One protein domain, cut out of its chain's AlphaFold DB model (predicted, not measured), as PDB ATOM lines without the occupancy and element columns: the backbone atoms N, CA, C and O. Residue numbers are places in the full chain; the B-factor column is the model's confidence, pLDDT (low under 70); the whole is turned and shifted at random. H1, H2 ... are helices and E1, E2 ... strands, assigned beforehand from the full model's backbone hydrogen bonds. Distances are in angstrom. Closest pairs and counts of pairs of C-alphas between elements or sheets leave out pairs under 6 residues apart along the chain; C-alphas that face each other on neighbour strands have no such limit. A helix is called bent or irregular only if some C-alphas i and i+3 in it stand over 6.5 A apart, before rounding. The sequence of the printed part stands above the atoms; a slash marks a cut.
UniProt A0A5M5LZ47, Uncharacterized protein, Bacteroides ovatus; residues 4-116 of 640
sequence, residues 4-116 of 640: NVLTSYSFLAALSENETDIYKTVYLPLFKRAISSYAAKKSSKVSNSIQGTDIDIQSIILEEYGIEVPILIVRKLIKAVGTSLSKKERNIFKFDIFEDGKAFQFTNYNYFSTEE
ATOM      1  N   ASN A   4      55.194  48.510  -0.940       79.06
ATOM      2  CA  ASN A   4      53.949  48.217  -0.246       79.06
ATOM      3  C   ASN A   4      53.068  49.443   0.050       79.06
ATOM      4  O   ASN A   4      51.929  49.252   0.470       79.06
ATOM      5  N   VAL A   5      53.521  50.687  -0.158       90.75
ATOM      6  CA  VAL A   5      52.721  51.883   0.207       90.75
ATOM      7  C   VAL A   5      51.414  51.961  -0.592       90.75
ATOM      8  O   VAL A   5      50.336  52.066  -0.008       90.75
ATOM      9  N   LEU A   6      51.477  51.797  -1.918       93.94
ATOM     10  CA  LEU A   6      50.277  51.777  -2.771       93.94
ATOM     11  C   LEU A   6      49.337  50.623  -2.404       93.94
ATOM     12  O   LEU A   6      48.122  50.806  -2.328       93.94
ATOM     13  N   THR A   7      49.909  49.449  -2.117       95.12
ATOM     14  CA  THR A   7      49.163  48.279  -1.630       95.12
ATOM     15  C   THR A   7      48.423  48.609  -0.340       95.12
ATOM     16  O   THR A   7      47.253  48.271  -0.188       95.12
ATOM     17  N   SER A   8      49.088  49.309   0.575       94.75
ATOM     18  CA  SER A   8      48.540  49.674   1.877       94.75
ATOM     19  C   SER A   8      47.389  50.652   1.739       94.75
ATOM     20  O   SER A   8      46.338  50.427   2.327       94.75
ATOM     21  N   TYR A   9      47.527  51.681   0.906       95.56
ATOM     22  CA  TYR A   9      46.420  52.592   0.635       95.56
ATOM     23  C   TYR A   9      45.238  51.876  -0.023       95.56
ATOM     24  O   TYR A   9      44.117  51.975   0.475       95.56
ATOM     25  N   SER A  10      45.476  51.074  -1.065       95.25
ATOM     26  CA  SER A  10      44.405  50.292  -1.701       95.25
ATOM     27  C   SER A  10      43.704  49.370  -0.692       95.25
ATOM     28  O   SER A  10      42.475  49.293  -0.662       95.25
ATOM     29  N   PHE A  11      44.466  48.739   0.206       95.38
ATOM     30  CA  PHE A  11      43.946  47.897   1.283       95.38
ATOM     31  C   PHE A  11      43.091  48.672   2.297       95.38
ATOM     32  O   PHE A  11      41.974  48.248   2.597       95.38
ATOM     33  N   LEU A  12      43.566  49.819   2.794       94.69
ATOM     34  CA  LEU A  12      42.810  50.658   3.733       94.69
ATOM     35  C   LEU A  12      41.488  51.141   3.130       94.69
ATOM     36  O   LEU A  12      40.458  51.118   3.805       94.69
ATOM     37  N   ALA A  13      41.505  51.543   1.858       94.19
ATOM     38  CA  ALA A  13      40.303  51.947   1.144       94.19
ATOM     39  C   ALA A  13      39.310  50.787   1.019       94.19
ATOM     40  O   ALA A  13      38.140  50.957   1.362       94.19
ATOM     41  N   ALA A  14      39.774  49.598   0.624       92.88
ATOM     42  CA  ALA A  14      38.930  48.412   0.486       92.88
ATOM     43  C   ALA A  14      38.256  47.999   1.807       92.88
ATOM     44  O   ALA A  14      37.098  47.581   1.807       92.88
ATOM     45  N   LEU A  15      38.941  48.156   2.944       91.00
ATOM     46  CA  LEU A  15      38.354  47.907   4.267       91.00
ATOM     47  C   LEU A  15      37.250  48.917   4.639       91.00
ATOM     48  O   LEU A  15      36.379  48.606   5.450       91.00
ATOM     49  N   SER A  16      37.262  50.114   4.046       87.00
ATOM     50  CA  SER A  16      36.312  51.190   4.358       87.00
ATOM     51  C   SER A  16      35.002  51.151   3.556       87.00
ATOM     52  O   SER A  16      34.043  51.814   3.940       87.00
ATOM     53  N   GLU A  17      34.921  50.370   2.470       74.50
ATOM     54  CA  GLU A  17      33.816  50.452   1.495       74.50
ATOM     55  C   GLU A  17      32.430  50.086   2.070       74.50
ATOM     56  O   GLU A  17      31.410  50.512   1.527       74.50
ATOM     57  N   ASN A  18      32.362  49.333   3.176       68.44
ATOM     58  CA  ASN A  18      31.111  48.720   3.645       68.44
ATOM     59  C   ASN A  18      30.586  49.219   4.998       68.44
ATOM     60  O   ASN A  18      29.465  48.868   5.364       68.44
ATOM     61  N   GLU A  19      31.324  50.055   5.730       72.69
ATOM     62  CA  GLU A  19      30.927  50.488   7.075       72.69
ATOM     63  C   GLU A  19      31.321  51.938   7.375       72.69
ATOM     64  O   GLU A  19      32.242  52.501   6.791       72.69
ATOM     65  N   THR A  20      30.608  52.566   8.311       72.00
ATOM     66  CA  THR A  20      30.846  53.963   8.698       72.00
ATOM     67  C   THR A  20      31.951  54.131   9.741       72.00
ATOM     68  O   THR A  20      32.495  55.222   9.874       72.00
ATOM     69  N   ASP A  21      32.251  53.087  10.516       84.62
ATOM     70  CA  ASP A  21      33.176  53.136  11.653       84.62
ATOM     71  C   ASP A  21      34.594  52.736  11.216       84.62
ATOM     72  O   ASP A  21      35.005  51.588  11.377       84.62
ATOM     73  N   ILE A  22      35.346  53.704  10.668       87.56
ATOM     74  CA  ILE A  22      36.729  53.514  10.182       87.56
ATOM     75  C   ILE A  22      37.619  52.873  11.260       87.56
ATOM     76  O   ILE A  22      38.490  52.057  10.950       87.56
ATOM     77  N   TYR A  23      37.397  53.205  12.537       87.88
ATOM     78  CA  TYR A  23      38.189  52.655  13.631       87.88
ATOM     79  C   TYR A  23      38.028  51.133  13.720       87.88
ATOM     80  O   TYR A  23      39.020  50.400  13.777       87.88
ATOM     81  N   LYS A  24      36.785  50.637  13.699       86.38
ATOM     82  CA  LYS A  24      36.509  49.196  13.795       86.38
ATOM     83  C   LYS A  24      36.772  48.434  12.509       86.38
ATOM     84  O   LYS A  24      37.153  47.270  12.599       86.38
ATOM     85  N   THR A  25      36.550  49.041  11.350       87.19
ATOM     86  CA  THR A  25      36.593  48.314  10.073       87.19
ATOM     87  C   THR A  25      37.921  48.398   9.365       87.19
ATOM     88  O   THR A  25      38.279  47.466   8.652       87.19
ATOM     89  N   VAL A  26      38.682  49.463   9.604       91.38
ATOM     90  CA  VAL A  26      39.985  49.658   8.977       91.38
ATOM     91  C   VAL A  26      41.103  49.470   9.996       91.38
ATOM     92  O   VAL A  26      41.929  48.568   9.853       91.38
ATOM     93  N   TYR A  27      41.127  50.281  11.058       93.12
ATOM     94  CA  TYR A  27      42.282  50.330  11.962       93.12
ATOM     95  C   TYR A  27      42.413  49.083  12.830       93.12
ATOM     96  O   TYR A  27      43.512  48.557  12.993       93.12
ATOM     97  N   LEU A  28      41.305  48.568  13.365       92.50
ATOM     98  CA  LEU A  28      41.348  47.354  14.172       92.50
ATOM     99  C   LEU A  28      41.836  46.131  13.357       92.50
ATOM    100  O   LEU A  28      42.774  45.481  13.820       92.50
ATOM    101  N   PRO A  29      41.304  45.814  12.158       93.69
ATOM    102  CA  PRO A  29      41.829  44.735  11.316       93.69
ATOM    103  C   PRO A  29      43.290  44.922  10.902       93.69
ATOM    104  O   PRO A  29      44.056  43.961  10.972       93.69
ATOM    105  N   LEU A  30      43.704  46.149  10.561       94.62
ATOM    106  CA  LEU A  30      45.104  46.479  10.266       94.62
ATOM    107  C   LEU A  30      46.033  46.076  11.424       94.62
ATOM    108  O   LEU A  30      47.049  45.411  11.220       94.62
ATOM    109  N   PHE A  31      45.656  46.424  12.658       94.69
ATOM    110  CA  PHE A  31      46.433  46.099  13.856       94.69
ATOM    111  C   PHE A  31      46.374  44.617  14.227       94.69
ATOM    112  O   PHE A  31      47.380  44.060  14.668       94.69
ATOM    113  N   LYS A  32      45.236  43.945  14.011       95.12
ATOM    114  CA  LYS A  32      45.156  42.483  14.141       95.12
ATOM    115  C   LYS A  32      46.142  41.807  13.189       95.12
ATOM    116  O   LYS A  32      46.888  40.934  13.623       95.12
ATOM    117  N   ARG A  33      46.197  42.237  11.926       94.75
ATOM    118  CA  ARG A  33      47.160  41.721  10.947       94.75
ATOM    119  C   ARG A  33      48.605  42.001  11.373       94.75
ATOM    120  O   ARG A  33      49.400  41.071  11.413       94.75
ATOM    121  N   ALA A  34      48.924  43.220  11.816       94.75
ATOM    122  CA  ALA A  34      50.265  43.568  12.305       94.75
ATOM    123  C   ALA A  34      50.725  42.697  13.495       94.75
ATOM    124  O   ALA A  34      51.862  42.226  13.527       94.75
ATOM    125  N   ILE A  35      49.844  42.426  14.464       94.62
ATOM    126  CA  ILE A  35      50.151  41.535  15.596       94.62
ATOM    127  C   ILE A  35      50.331  40.083  15.128       94.62
ATOM    128  O   ILE A  35      51.209  39.383  15.632       94.62
ATOM    129  N   SER A  36      49.557  39.632  14.135       93.62
ATOM    130  CA  SER A  36      49.742  38.319  13.496       93.62
ATOM    131  C   SER A  36      51.107  38.210  12.814       93.62
ATOM    132  O   SER A  36      51.811  37.217  12.990       93.62
ATOM    133  N   SER A  37      51.536  39.251  12.099       92.38
ATOM    134  CA  SER A  37      52.875  39.308  11.516       92.38
ATOM    135  C   SER A  37      53.973  39.317  12.582       92.38
ATOM    136  O   SER A  37      54.974  38.610  12.445       92.38
ATOM    137  N   TYR A  38      53.782  40.057  13.684       93.25
ATOM    138  CA  TYR A  38      54.697  40.030  14.831       93.25
ATOM    139  C   TYR A  38      54.857  38.613  15.382       93.25
ATOM    140  O   TYR A  38      55.980  38.139  15.585       93.25
ATOM    141  N   ALA A  39      53.729  37.926  15.581       91.38
ATOM    142  CA  ALA A  39      53.692  36.557  16.062       91.38
ATOM    143  C   ALA A  39      54.470  35.624  15.126       91.38
ATOM    144  O   ALA A  39      55.330  34.876  15.593       91.38
ATOM    145  N   ALA A  40      54.246  35.716  13.813       89.12
ATOM    146  CA  ALA A  40      54.949  34.909  12.817       89.12
ATOM    147  C   ALA A  40      56.471  35.147  12.838       89.12
ATOM    148  O   ALA A  40      57.242  34.186  12.868       89.12
ATOM    149  N   LYS A  41      56.923  36.410  12.920       88.94
ATOM    150  CA  LYS A  41      58.357  36.756  12.997       88.94
ATOM    151  C   LYS A  41      59.022  36.202  14.269       88.94
ATOM    152  O   LYS A  41      60.180  35.777  14.226       88.94
ATOM    153  N   LYS A  42      58.310  36.182  15.404       84.94
ATOM    154  CA  LYS A  42      58.836  35.736  16.713       84.94
ATOM    155  C   LYS A  42      58.690  34.236  16.979       84.94
ATOM    156  O   LYS A  42      59.505  33.699  17.725       84.94
ATOM    157  N   SER A  43      57.732  33.557  16.343       67.50
ATOM    158  CA  SER A  43      57.485  32.106  16.489       67.50
ATOM    159  C   SER A  43      58.655  31.226  16.026       67.50
ATOM    160  O   SER A  43      58.700  30.040  16.329       67.50
ATOM    161  N   SER A  44      59.640  31.807  15.335       58.81
ATOM    162  CA  SER A  44      60.915  31.166  14.988       58.81
ATOM    163  C   SER A  44      61.859  30.955  16.188       58.81
ATOM    164  O   SER A  44      62.871  30.267  16.058       58.81
ATOM    165  N   LYS A  45      61.554  31.534  17.360       56.19
ATOM    166  CA  LYS A  45      62.347  31.417  18.594       56.19
ATOM    167  C   LYS A  45      61.619  30.512  19.591       56.19
ATOM    168  O   LYS A  45      60.428  30.681  19.811       56.19
ATOM    169  N   VAL A  46      62.347  29.568  20.197       53.94
ATOM    170  CA  VAL A  46      61.894  28.452  21.066       53.94
ATOM    171  C   VAL A  46      61.264  28.924  22.397       53.94
ATOM    172  O   VAL A  46      61.731  28.583  23.480       53.94
ATOM    173  N   SER A  47      60.229  29.763  22.353       57.69
ATOM    174  CA  SER A  47      59.527  30.291  23.525       57.69
ATOM    175  C   SER A  47      58.045  29.939  23.470       57.69
ATOM    176  O   SER A  47      57.375  30.202  22.477       57.69
ATOM    177  N   ASN A  48      57.513  29.419  24.581       72.56
ATOM    178  CA  ASN A  48      56.086  29.124  24.756       72.56
ATOM    179  C   ASN A  48      55.212  30.386  24.906       72.56
ATOM    180  O   ASN A  48      53.988  30.278  24.976       72.56
ATOM    181  N   SER A  49      55.819  31.574  24.992       81.81
ATOM    182  CA  SER A  49      55.101  32.848  25.016       81.81
ATOM    183  C   SER A  49      55.847  33.936  24.254       81.81
ATOM    184  O   SER A  49      57.049  34.135  24.446       81.81
ATOM    185  N   ILE A  50      55.113  34.672  23.433       89.12
ATOM    186  CA  ILE A  50      55.591  35.811  22.663       89.12
ATOM    187  C   ILE A  50      55.259  37.072  23.463       89.12
ATOM    188  O   ILE A  50      54.116  37.278  23.865       89.12
ATOM    189  N   GLN A  51      56.272  37.892  23.715       91.69
ATOM    190  CA  GLN A  51      56.160  39.174  24.409       91.69
ATOM    191  C   GLN A  51      56.559  40.283  23.447       91.69
ATOM    192  O   GLN A  51      57.499  40.092  22.673       91.69
ATOM    193  N   GLY A  52      55.872  41.417  23.515       93.06
ATOM    194  CA  GLY A  52      56.164  42.582  22.689       93.06
ATOM    195  C   GLY A  52      55.683  43.884  23.312       93.06
ATOM    196  O   GLY A  52      54.989  43.896  24.332       93.06
ATOM    197  N   THR A  53      56.085  44.982  22.687       96.31
ATOM    198  CA  THR A  53      55.797  46.353  23.113       96.31
ATOM    199  C   THR A  53      55.030  47.128  22.045       96.31
ATOM    200  O   THR A  53      54.940  46.719  20.887       96.31
ATOM    201  N   ASP A  54      54.482  48.276  22.425       96.31
ATOM    202  CA  ASP A  54      53.912  49.247  21.489       96.31
ATOM    203  C   ASP A  54      54.905  49.653  20.380       96.31
ATOM    204  O   ASP A  54      54.521  49.711  19.214       96.31
ATOM    205  N   ILE A  55      56.186  49.846  20.710       96.69
ATOM    206  CA  ILE A  55      57.252  50.175  19.747       96.69
ATOM    207  C   ILE A  55      57.454  49.048  18.723       96.69
ATOM    208  O   ILE A  55      57.646  49.320  17.536       96.69
ATOM    209  N   ASP A  56      57.377  47.782  19.147       96.12
ATOM    210  CA  ASP A  56      57.492  46.639  18.232       96.12
ATOM    211  C   ASP A  56      56.371  46.643  17.179       96.12
ATOM    212  O   ASP A  56      56.622  46.441  15.990       96.12
ATOM    213  N   ILE A  57      55.130  46.893  17.610       96.31
ATOM    214  CA  ILE A  57      53.969  46.928  16.710       96.31
ATOM    215  C   ILE A  57      54.008  48.161  15.812       96.31
ATOM    216  O   ILE A  57      53.728  48.048  14.620       96.31
ATOM    217  N   GLN A  58      54.407  49.320  16.343       96.31
ATOM    218  CA  GLN A  58      54.629  50.525  15.544       96.31
ATOM    219  C   GLN A  58      55.649  50.266  14.426       96.31
ATOM    220  O   GLN A  58      55.403  50.617  13.274       96.31
ATOM    221  N   SER A  59      56.757  49.595  14.755       95.69
ATOM    222  CA  SER A  59      57.812  49.254  13.794       95.69
ATOM    223  C   SER A  59      57.308  48.310  12.703       95.69
ATOM    224  O   SER A  59      57.603  48.527  11.532       95.69
ATOM    225  N   ILE A  60      56.497  47.305  13.058       95.19
ATOM    226  CA  ILE A  60      55.875  46.417  12.064       95.19
ATOM    227  C   ILE A  60      54.915  47.165  11.153       95.19
ATOM    228  O   ILE A  60      54.895  46.897   9.955       95.19
ATOM    229  N   ILE A  61      54.128  48.096  11.689       94.75
ATOM    230  CA  ILE A  61      53.192  48.860  10.864       94.75
ATOM    231  C   ILE A  61      53.949  49.745   9.871       94.75
ATOM    232  O   ILE A  61      53.586  49.796   8.696       94.75
ATOM    233  N   LEU A  62      55.023  50.394  10.318       93.44
ATOM    234  CA  LEU A  62      55.878  51.189   9.444       93.44
ATOM    235  C   LEU A  62      56.550  50.322   8.367       93.44
ATOM    236  O   LEU A  62      56.576  50.705   7.201       93.44
ATOM    237  N   GLU A  63      57.060  49.148   8.738       92.38
ATOM    238  CA  GLU A  63      57.714  48.213   7.815       92.38
ATOM    239  C   GLU A  63      56.735  47.675   6.759       92.38
ATOM    240  O   GLU A  63      57.014  47.750   5.562       92.38
ATOM    241  N   GLU A  64      55.578  47.161   7.183       91.00
ATOM    242  CA  GLU A  64      54.625  46.505   6.282       91.00
ATOM    243  C   GLU A  64      53.779  47.480   5.476       91.00
ATOM    244  O   GLU A  64      53.469  47.187   4.319       91.00
ATOM    245  N   TYR A  65      53.400  48.611   6.076       92.25
ATOM    246  CA  TYR A  65      52.437  49.528   5.471       92.25
ATOM    247  C   TYR A  65      53.008  50.896   5.101       92.25
ATOM    248  O   TYR A  65      52.370  51.633   4.355       92.25
ATOM    249  N   GLY A  66      54.191  51.259   5.602       90.44
ATOM    250  CA  GLY A  66      54.769  52.588   5.382       90.44
ATOM    251  C   GLY A  66      54.030  53.716   6.108       90.44
ATOM    252  O   GLY A  66      54.152  54.864   5.700       90.44
ATOM    253  N   ILE A  67      53.262  53.403   7.159       91.50
ATOM    254  CA  ILE A  67      52.429  54.371   7.891       91.50
ATOM    255  C   ILE A  67      53.035  54.650   9.265       91.50
ATOM    256  O   ILE A  67      53.232  53.733  10.068       91.50
ATOM    257  N   GLU A  68      53.276  55.923   9.572       91.12
ATOM    258  CA  GLU A  68      53.846  56.340  10.854       91.12
ATOM    259  C   GLU A  68      52.748  56.631  11.891       91.12
ATOM    260  O   GLU A  68      52.256  57.748  12.036       91.12
ATOM    261  N   VAL A  69      52.337  55.602  12.637       92.75
ATOM    262  CA  VAL A  69      51.245  55.732  13.617       92.75
ATOM    263  C   VAL A  69      51.760  56.271  14.961       92.75
ATOM    264  O   VAL A  69      52.699  55.693  15.515       92.75
ATOM    265  N   PRO A  70      51.132  57.296  15.572       92.50
ATOM    266  CA  PRO A  70      51.528  57.794  16.886       92.50
ATOM    267  C   PRO A  70      51.431  56.720  17.971       92.50
ATOM    268  O   PRO A  70      50.430  56.007  18.074       92.50
ATOM    269  N   ILE A  71      52.420  56.672  18.867       93.62
ATOM    270  CA  ILE A  71      52.515  55.625  19.898       93.62
ATOM    271  C   ILE A  71      51.264  55.537  20.793       93.62
ATOM    272  O   ILE A  71      50.859  54.458  21.218       93.62
ATOM    273  N   LEU A  72      50.591  56.666  21.046       91.56
ATOM    274  CA  LEU A  72      49.352  56.698  21.828       91.56
ATOM    275  C   LEU A  72      48.191  55.991  21.115       91.56
ATOM    276  O   LEU A  72      47.369  55.351  21.770       91.56
ATOM    277  N   ILE A  73      48.130  56.086  19.787       92.12
ATOM    278  CA  ILE A  73      47.136  55.390  18.966       92.12
ATOM    279  C   ILE A  73      47.465  53.898  18.907       92.12
ATOM    280  O   ILE A  73      46.567  53.076  19.096       92.12
ATOM    281  N   VAL A  74      48.750  53.546  18.779       94.75
ATOM    282  CA  VAL A  74      49.218  52.152  18.841       94.75
ATOM    283  C   VAL A  74      48.775  51.478  20.141       94.75
ATOM    284  O   VAL A  74      48.135  50.429  20.099       94.75
ATOM    285  N   ARG A  75      49.004  52.115  21.297       94.94
ATOM    286  CA  ARG A  75      48.549  51.605  22.607       94.94
ATOM    287  C   ARG A  75      47.042  51.390  22.667       94.94
ATOM    288  O   ARG A  75      46.581  50.365  23.171       94.94
ATOM    289  N   LYS A  76      46.258  52.353  22.168       92.25
ATOM    290  CA  LYS A  76      44.792  52.241  22.114       92.25
ATOM    291  C   LYS A  76      44.357  51.052  21.253       92.25
ATOM    292  O   LYS A  76      43.481  50.301  21.670       92.25
ATOM    293  N   LEU A  77      44.979  50.856  20.093       93.50
ATOM    294  CA  LEU A  77      44.619  49.782  19.168       93.50
ATOM    295  C   LEU A  77      45.084  48.402  19.649       93.50
ATOM    296  O   LEU A  77      44.325  47.449  19.510       93.50
ATOM    297  N   ILE A  78      46.235  48.283  20.325       94.50
ATOM    298  CA  ILE A  78      46.642  47.037  21.007       94.50
ATOM    299  C   ILE A  78      45.574  46.609  22.023       94.50
ATOM    300  O   ILE A  78      45.166  45.445  22.049       94.50
ATOM    301  N   LYS A  79      45.054  47.554  22.819       93.25
ATOM    302  CA  LYS A  79      43.938  47.259  23.729       93.25
ATOM    303  C   LYS A  79      42.690  46.826  22.989       93.25
ATOM    304  O   LYS A  79      42.074  45.843  23.392       93.25
ATOM    305  N   ALA A  80      42.322  47.550  21.935       91.94
ATOM    306  CA  ALA A  80      41.144  47.242  21.140       91.94
ATOM    307  C   ALA A  80      41.224  45.836  20.528       91.94
ATOM    308  O   ALA A  80      40.225  45.120  20.498       91.94
ATOM    309  N   VAL A  81      42.417  45.393  20.112       92.38
ATOM    310  CA  VAL A  81      42.637  44.012  19.671       92.38
ATOM    311  C   VAL A  81      42.297  43.041  20.795       92.38
ATOM    312  O   VAL A  81      41.410  42.212  20.598       92.38
ATOM    313  N   GLY A  82      42.903  43.185  21.976       89.56
ATOM    314  CA  GLY A  82      42.646  42.287  23.107       89.56
ATOM    315  C   GLY A  82      41.183  42.278  23.571       89.56
ATOM    316  O   GLY A  82      40.626  41.214  23.852       89.56
ATOM    317  N   THR A  83      40.516  43.437  23.600       89.81
ATOM    318  CA  THR A  83      39.098  43.526  23.990       89.81
ATOM    319  C   THR A  83      38.160  42.949  22.934       89.81
ATOM    320  O   THR A  83      37.132  42.378  23.303       89.81
ATOM    321  N   SER A  84      38.524  43.024  21.649       90.62
ATOM    322  CA  SER A  84      37.728  42.473  20.543       90.62
ATOM    323  C   SER A  84      37.727  40.943  20.467       90.62
ATOM    324  O   SER A  84      36.900  40.380  19.754       90.62
ATOM    325  N   LEU A  85      38.633  40.264  21.180       89.38
ATOM    326  CA  LEU A  85      38.683  38.802  21.217       89.38
ATOM    327  C   LEU A  85      37.506  38.238  22.015       89.38
ATOM    328  O   LEU A  85      37.238  38.659  23.148       89.38
ATOM    329  N   SER A  86      36.849  37.223  21.456       88.44
ATOM    330  CA  SER A  86      35.839  36.428  22.150       88.44
ATOM    331  C   SER A  86      36.442  35.668  23.336       88.44
ATOM    332  O   SER A  86      37.647  35.421  23.407       88.44
ATOM    333  N   LYS A  87      35.596  35.211  24.268       86.88
ATOM    334  CA  LYS A  87      36.041  34.409  25.424       86.88
ATOM    335  C   LYS A  87      36.827  33.157  25.000       86.88
ATOM    336  O   LYS A  87      37.782  32.777  25.668       86.88
ATOM    337  N   LYS A  88      36.444  32.536  23.877       87.44
ATOM    338  CA  LYS A  88      37.138  31.374  23.308       87.44
ATOM    339  C   LYS A  88      38.522  31.759  22.784       87.44
ATOM    340  O   LYS A  88      39.495  31.100  23.131       87.44
ATOM    341  N   GLU A  89      38.618  32.831  22.002       87.75
ATOM    342  CA  GLU A  89      39.894  33.313  21.455       87.75
ATOM    343  C   GLU A  89      40.855  33.770  22.552       87.75
ATOM    344  O   GLU A  89      42.028  33.417  22.506       87.75
ATOM    345  N   ARG A  90      40.368  34.461  23.593       85.12
ATOM    346  CA  ARG A  90      41.204  34.842  24.745       85.12
ATOM    347  C   ARG A  90      41.811  33.629  25.441       85.12
ATOM    348  O   ARG A  90      42.980  33.666  25.797       85.12
ATOM    349  N   ASN A  91      41.056  32.540  25.582       84.62
ATOM    350  CA  ASN A  91      41.570  31.305  26.178       84.62
ATOM    351  C   ASN A  91      42.596  30.590  25.279       84.62
ATOM    352  O   ASN A  91      43.507  29.951  25.799       84.62
ATOM    353  N   ILE A  92      42.442  30.684  23.952       86.56
ATOM    354  CA  ILE A  92      43.351  30.063  22.973       86.56
ATOM    355  C   ILE A  92      44.663  30.845  22.878       86.56
ATOM    356  O   ILE A  92      45.739  30.258  22.944       86.56
ATOM    357  N   PHE A  93      44.571  32.163  22.711       88.00
ATOM    358  CA  PHE A  93      45.728  33.024  22.475       88.00
ATOM    359  C   PHE A  93      46.402  33.484  23.770       88.00
ATOM    360  O   PHE A  93      47.562  33.882  23.727       88.00
ATOM    361  N   LYS A  94      45.696  33.425  24.911       88.19
ATOM    362  CA  LYS A  94      46.145  33.946  26.216       88.19
ATOM    363  C   LYS A  94      46.720  35.356  26.087       88.19
ATOM    364  O   LYS A  94      47.866  35.605  26.440       88.19
ATOM    365  N   PHE A  95      45.934  36.236  25.470       90.12
ATOM    366  CA  PHE A  95      46.358  37.589  25.138       90.12
ATOM    367  C   PHE A  95      46.212  38.509  26.354       90.12
ATOM    368  O   PHE A  95      45.103  38.942  26.672       90.12
ATOM    369  N   ASP A  96      47.334  38.819  26.995       90.69
ATOM    370  CA  ASP A  96      47.424  39.692  28.160       90.69
ATOM    371  C   ASP A  96      48.054  41.038  27.779       90.69
ATOM    372  O   ASP A  96      48.992  41.110  26.984       90.69
ATOM    373  N   ILE A  97      47.519  42.124  28.342       92.06
ATOM    374  CA  ILE A  97      47.955  43.499  28.072       92.06
ATOM    375  C   ILE A  97      48.371  44.156  29.382       92.06
ATOM    376  O   ILE A  97      47.646  44.099  30.375       92.06
ATOM    377  N   PHE A  98      49.507  44.845  29.353       92.81
ATOM    378  CA  PHE A  98      50.116  45.489  30.508       92.81
ATOM    379  C   PHE A  98      50.320  46.984  30.267       92.81
ATOM    380  O   PHE A  98      50.366  47.453  29.125       92.81
ATOM    381  N   GLU A  99      50.434  47.729  31.370       91.12
ATOM    382  CA  GLU A  99      50.753  49.164  31.393       91.12
ATOM    383  C   GLU A  99      49.991  49.991  30.352       91.12
ATOM    384  O   GLU A  99      50.563  50.774  29.592       91.12
ATOM    385  N   ASP A 100      48.677  49.791  30.295       88.75
ATOM    386  CA  ASP A 100      47.820  50.560  29.405       88.75
ATOM    387  C   ASP A 100      48.229  50.431  27.914       88.75
ATOM    388  O   ASP A 100      48.131  51.380  27.134       88.75
ATOM    389  N   GLY A 101      48.619  49.223  27.488       89.44
ATOM    390  CA  GLY A 101      48.904  48.893  26.085       89.44
ATOM    391  C   GLY A 101      50.361  49.081  25.670       89.44
ATOM    392  O   GLY A 101      50.668  48.880  24.499       89.44
ATOM    393  N   LYS A 102      51.255  49.457  26.594       95.12
ATOM    394  CA  LYS A 102      52.698  49.556  26.315       95.12
ATOM    395  C   LYS A 102      53.361  48.203  26.091       95.12
ATOM    396  O   LYS A 102      54.326  48.125  25.341       95.12
ATOM    397  N   ALA A 103      52.871  47.161  26.752       94.56
ATOM    398  CA  ALA A 103      53.393  45.808  26.626       94.56
ATOM    399  C   ALA A 103      52.249  44.798  26.531       94.56
ATOM    400  O   ALA A 103      51.154  45.025  27.052       94.56
ATOM    401  N   PHE A 104      52.507  43.680  25.863       94.00
ATOM    402  CA  PHE A 104      51.558  42.583  25.711       94.00
ATOM    403  C   PHE A 104      52.275  41.233  25.676       94.00
ATOM    404  O   PHE A 104      53.470  41.138  25.378       94.00
ATOM    405  N   GLN A 105      51.519  40.177  25.959       92.75
ATOM    406  CA  GLN A 105      51.974  38.795  25.890       92.75
ATOM    407  C   GLN A 105      50.871  37.905  25.317       92.75
ATOM    408  O   GLN A 105      49.696  38.109  25.605       92.75
ATOM    409  N   PHE A 106      51.248  36.910  24.518       91.06
ATOM    410  CA  PHE A 106      50.345  35.855  24.049       91.06
ATOM    411  C   PHE A 106      51.109  34.559  23.753       91.06
ATOM    412  O   PHE A 106      52.328  34.567  23.584       91.06
ATOM    413  N   THR A 107      50.415  33.422  23.692       86.88
ATOM    414  CA  THR A 107      51.029  32.122  23.349       86.88
ATOM    415  C   THR A 107      51.153  31.916  21.846       86.88
ATOM    416  O   THR A 107      52.159  31.411  21.365       86.88
ATOM    417  N   ASN A 108      50.126  32.308  21.100       83.31
ATOM    418  CA  ASN A 108      50.096  32.333  19.642       83.31
ATOM    419  C   ASN A 108      49.029  33.351  19.222       83.31
ATOM    420  O   ASN A 108      48.086  33.578  19.978       83.31
ATOM    421  N   TYR A 109      49.158  33.955  18.046       88.62
ATOM    422  CA  TYR A 109      48.144  34.853  17.510       88.62
ATOM    423  C   TYR A 109      48.187  34.832  15.986       88.62
ATOM    424  O   TYR A 109      49.194  35.208  15.396       88.62
ATOM    425  N   ASN A 110      47.074  34.437  15.367       88.38
ATOM    426  CA  ASN A 110      46.933  34.391  13.918       88.38
ATOM    427  C   ASN A 110      45.652  35.112  13.498       88.38
ATOM    428  O   ASN A 110      44.584  34.859  14.060       88.38
ATOM    429  N   TYR A 111      45.745  35.966  12.483       89.62
ATOM    430  CA  TYR A 111      44.609  36.680  11.910       89.62
ATOM    431  C   TYR A 111      44.647  36.602  10.384       89.62
ATOM    432  O   TYR A 111      45.543  37.162   9.765       89.62
ATOM    433  N   PHE A 112      43.669  35.911   9.791       87.75
ATOM    434  CA  PHE A 112      43.614  35.657   8.342       87.75
ATOM    435  C   PHE A 112      42.460  36.371   7.628       87.75
ATOM    436  O   PHE A 112      42.387  36.347   6.404       87.75
ATOM    437  N   SER A 113      41.541  37.002   8.370       87.44
ATOM    438  CA  SER A 113      40.266  37.502   7.827       87.44
ATOM    439  C   SER A 113      40.412  38.581   6.753       87.44
ATOM    440  O   SER A 113      39.450  38.862   6.049       87.44
ATOM    441  N   THR A 114      41.589  39.195   6.634       91.62
ATOM    442  CA  THR A 114      41.869  40.256   5.664       91.62
ATOM    443  C   THR A 114      42.912  39.883   4.615       91.62
ATOM    444  O   THR A 114      43.195  40.719   3.763       91.62
ATOM    445  N   GLU A 115      43.482  38.671   4.636       92.69
ATOM    446  CA  GLU A 115      44.573  38.314   3.711       92.69
ATOM    447  C   GLU A 115      44.104  38.261   2.255       92.69
ATOM    448  O   GLU A 115      44.772  38.806   1.384       92.69
ATOM    449  N   GLU A 116      42.912  37.718   1.981       93.50
ATOM    450  CA  GLU A 116      42.360  37.701   0.617       93.50
ATOM    451  C   GLU A 116      42.152  39.115   0.057       93.50
ATOM    452  O   GLU A 116      42.412  39.371  -1.121       93.50
TER     453      GLU A 116
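What this domain is: This is residues 4 to 116 of the 640 residues of an uncharacterized protein of Bacteroides ovatus (UniProt A0A5M5LZ47). The long helix H2 runs through the middle of a rounded body; H3 and H4 cross it at about right angles, and H1 packs on its first residues. A small three-stranded sheet is covered on one face by H4 and the last part of H2, while H5 sits at one end of the sheet, and the last residues, 107 to 116, run back past H2. The printed part has 113 residues with five named helices and three named strands in the order H1 H2 E1 H3 H4 H5 E2 E3; the sheet's order is E1 E3 E2, all antiparallel, and the class is mostly helix. The whole is compact, with a radius of gyration of the C-alphas of 13.6 A, and spans 37 by 28 by 28 A.

How they stand to each other: H1, residues 5 to 16, touches H2, residues 22 to 42, closest at the C-alphas of Leu 15 and Val 26, 5.3 A, at a steep tilt of 49 degrees, opposite ways. H1 and H3, residues 54 to 65, only just touch, only at their ends, with 3 pairs of C-alphas within 8 A, closest Ser 8 and Tyr 65, 5.3 A. H2 touches H3, closest C-alphas Ala 34 and Ile 61, 6.2 A, about perpendicular at 80 degrees. H2 also touches H4, residues 71 to 84, closest C-alphas Lys 32 and Val 81, 6.3 A, about perpendicular at 89 degrees. H3 touches H4 with residues 54 to 58 alone, closest C-alphas Asp 54 and Arg 75, 6.0 A. E1, residues 50 to 53, and E3, residues 103 to 106, are antiparallel neighbours, with N 50 and O 106 at 2.8 A, within hydrogen-bond range. E3 forms a hairpin with E2, residues 96 to 98, with N 98 and O 103 at 2.8 A. H2 and H4 on one face of this sheet make two layers, one of helices and one of strands. H4 lies over E3 and E2 at a height over the sheet of 9.9 A, on a local plane only just supported by 6 C-alphas; it runs only just along the strands, at 29.7 degrees to E2 on the local plane. H3 only grazes the sheet with residues 54 to 59. H5, residues 87 to 93, is only just on the sheet, with 5 pairs of C-alphas within 10 A, and only grazes it with residues 90 to 93; it is close to H4 but not clearly touching, with Gly 82 and Arg 90 the closest C-alphas, 7.8 A. H1 is apart from H4, for instance. Every O i to N i+4 pair is within hydrogen-bond range in H1, H3, H4 and H5, and 15 of 17 are in H2.

Where its parts are: H1 begins at C-alpha 5, (52.721, 51.883, 0.207), and is 16.9 A long. H2 is 29.1 A long and is neither bent nor irregular, but only just: C-alphas 25 and 28 are 6.4 A apart. H3 is 16.1 A long, and H4 19.8 A, beginning at C-alpha 71, (52.515, 55.625, 19.898). H5 is 10.2 A long; E1 is 10.6 A, E2 6.8 A and E3 10.7 A, ending at C-alpha 106, (50.345, 35.855, 24.049).

The domain as a whole: The two C-alphas farthest apart, those of Thr 20 and Val 46, are 42.0 A apart. The printed part has no cut. No link is long; the link from H2 to E1 is short and the others are tight. The mean pLDDT of the printed part is 89.1, and residue 18 and residues 43 to 47 are under 70.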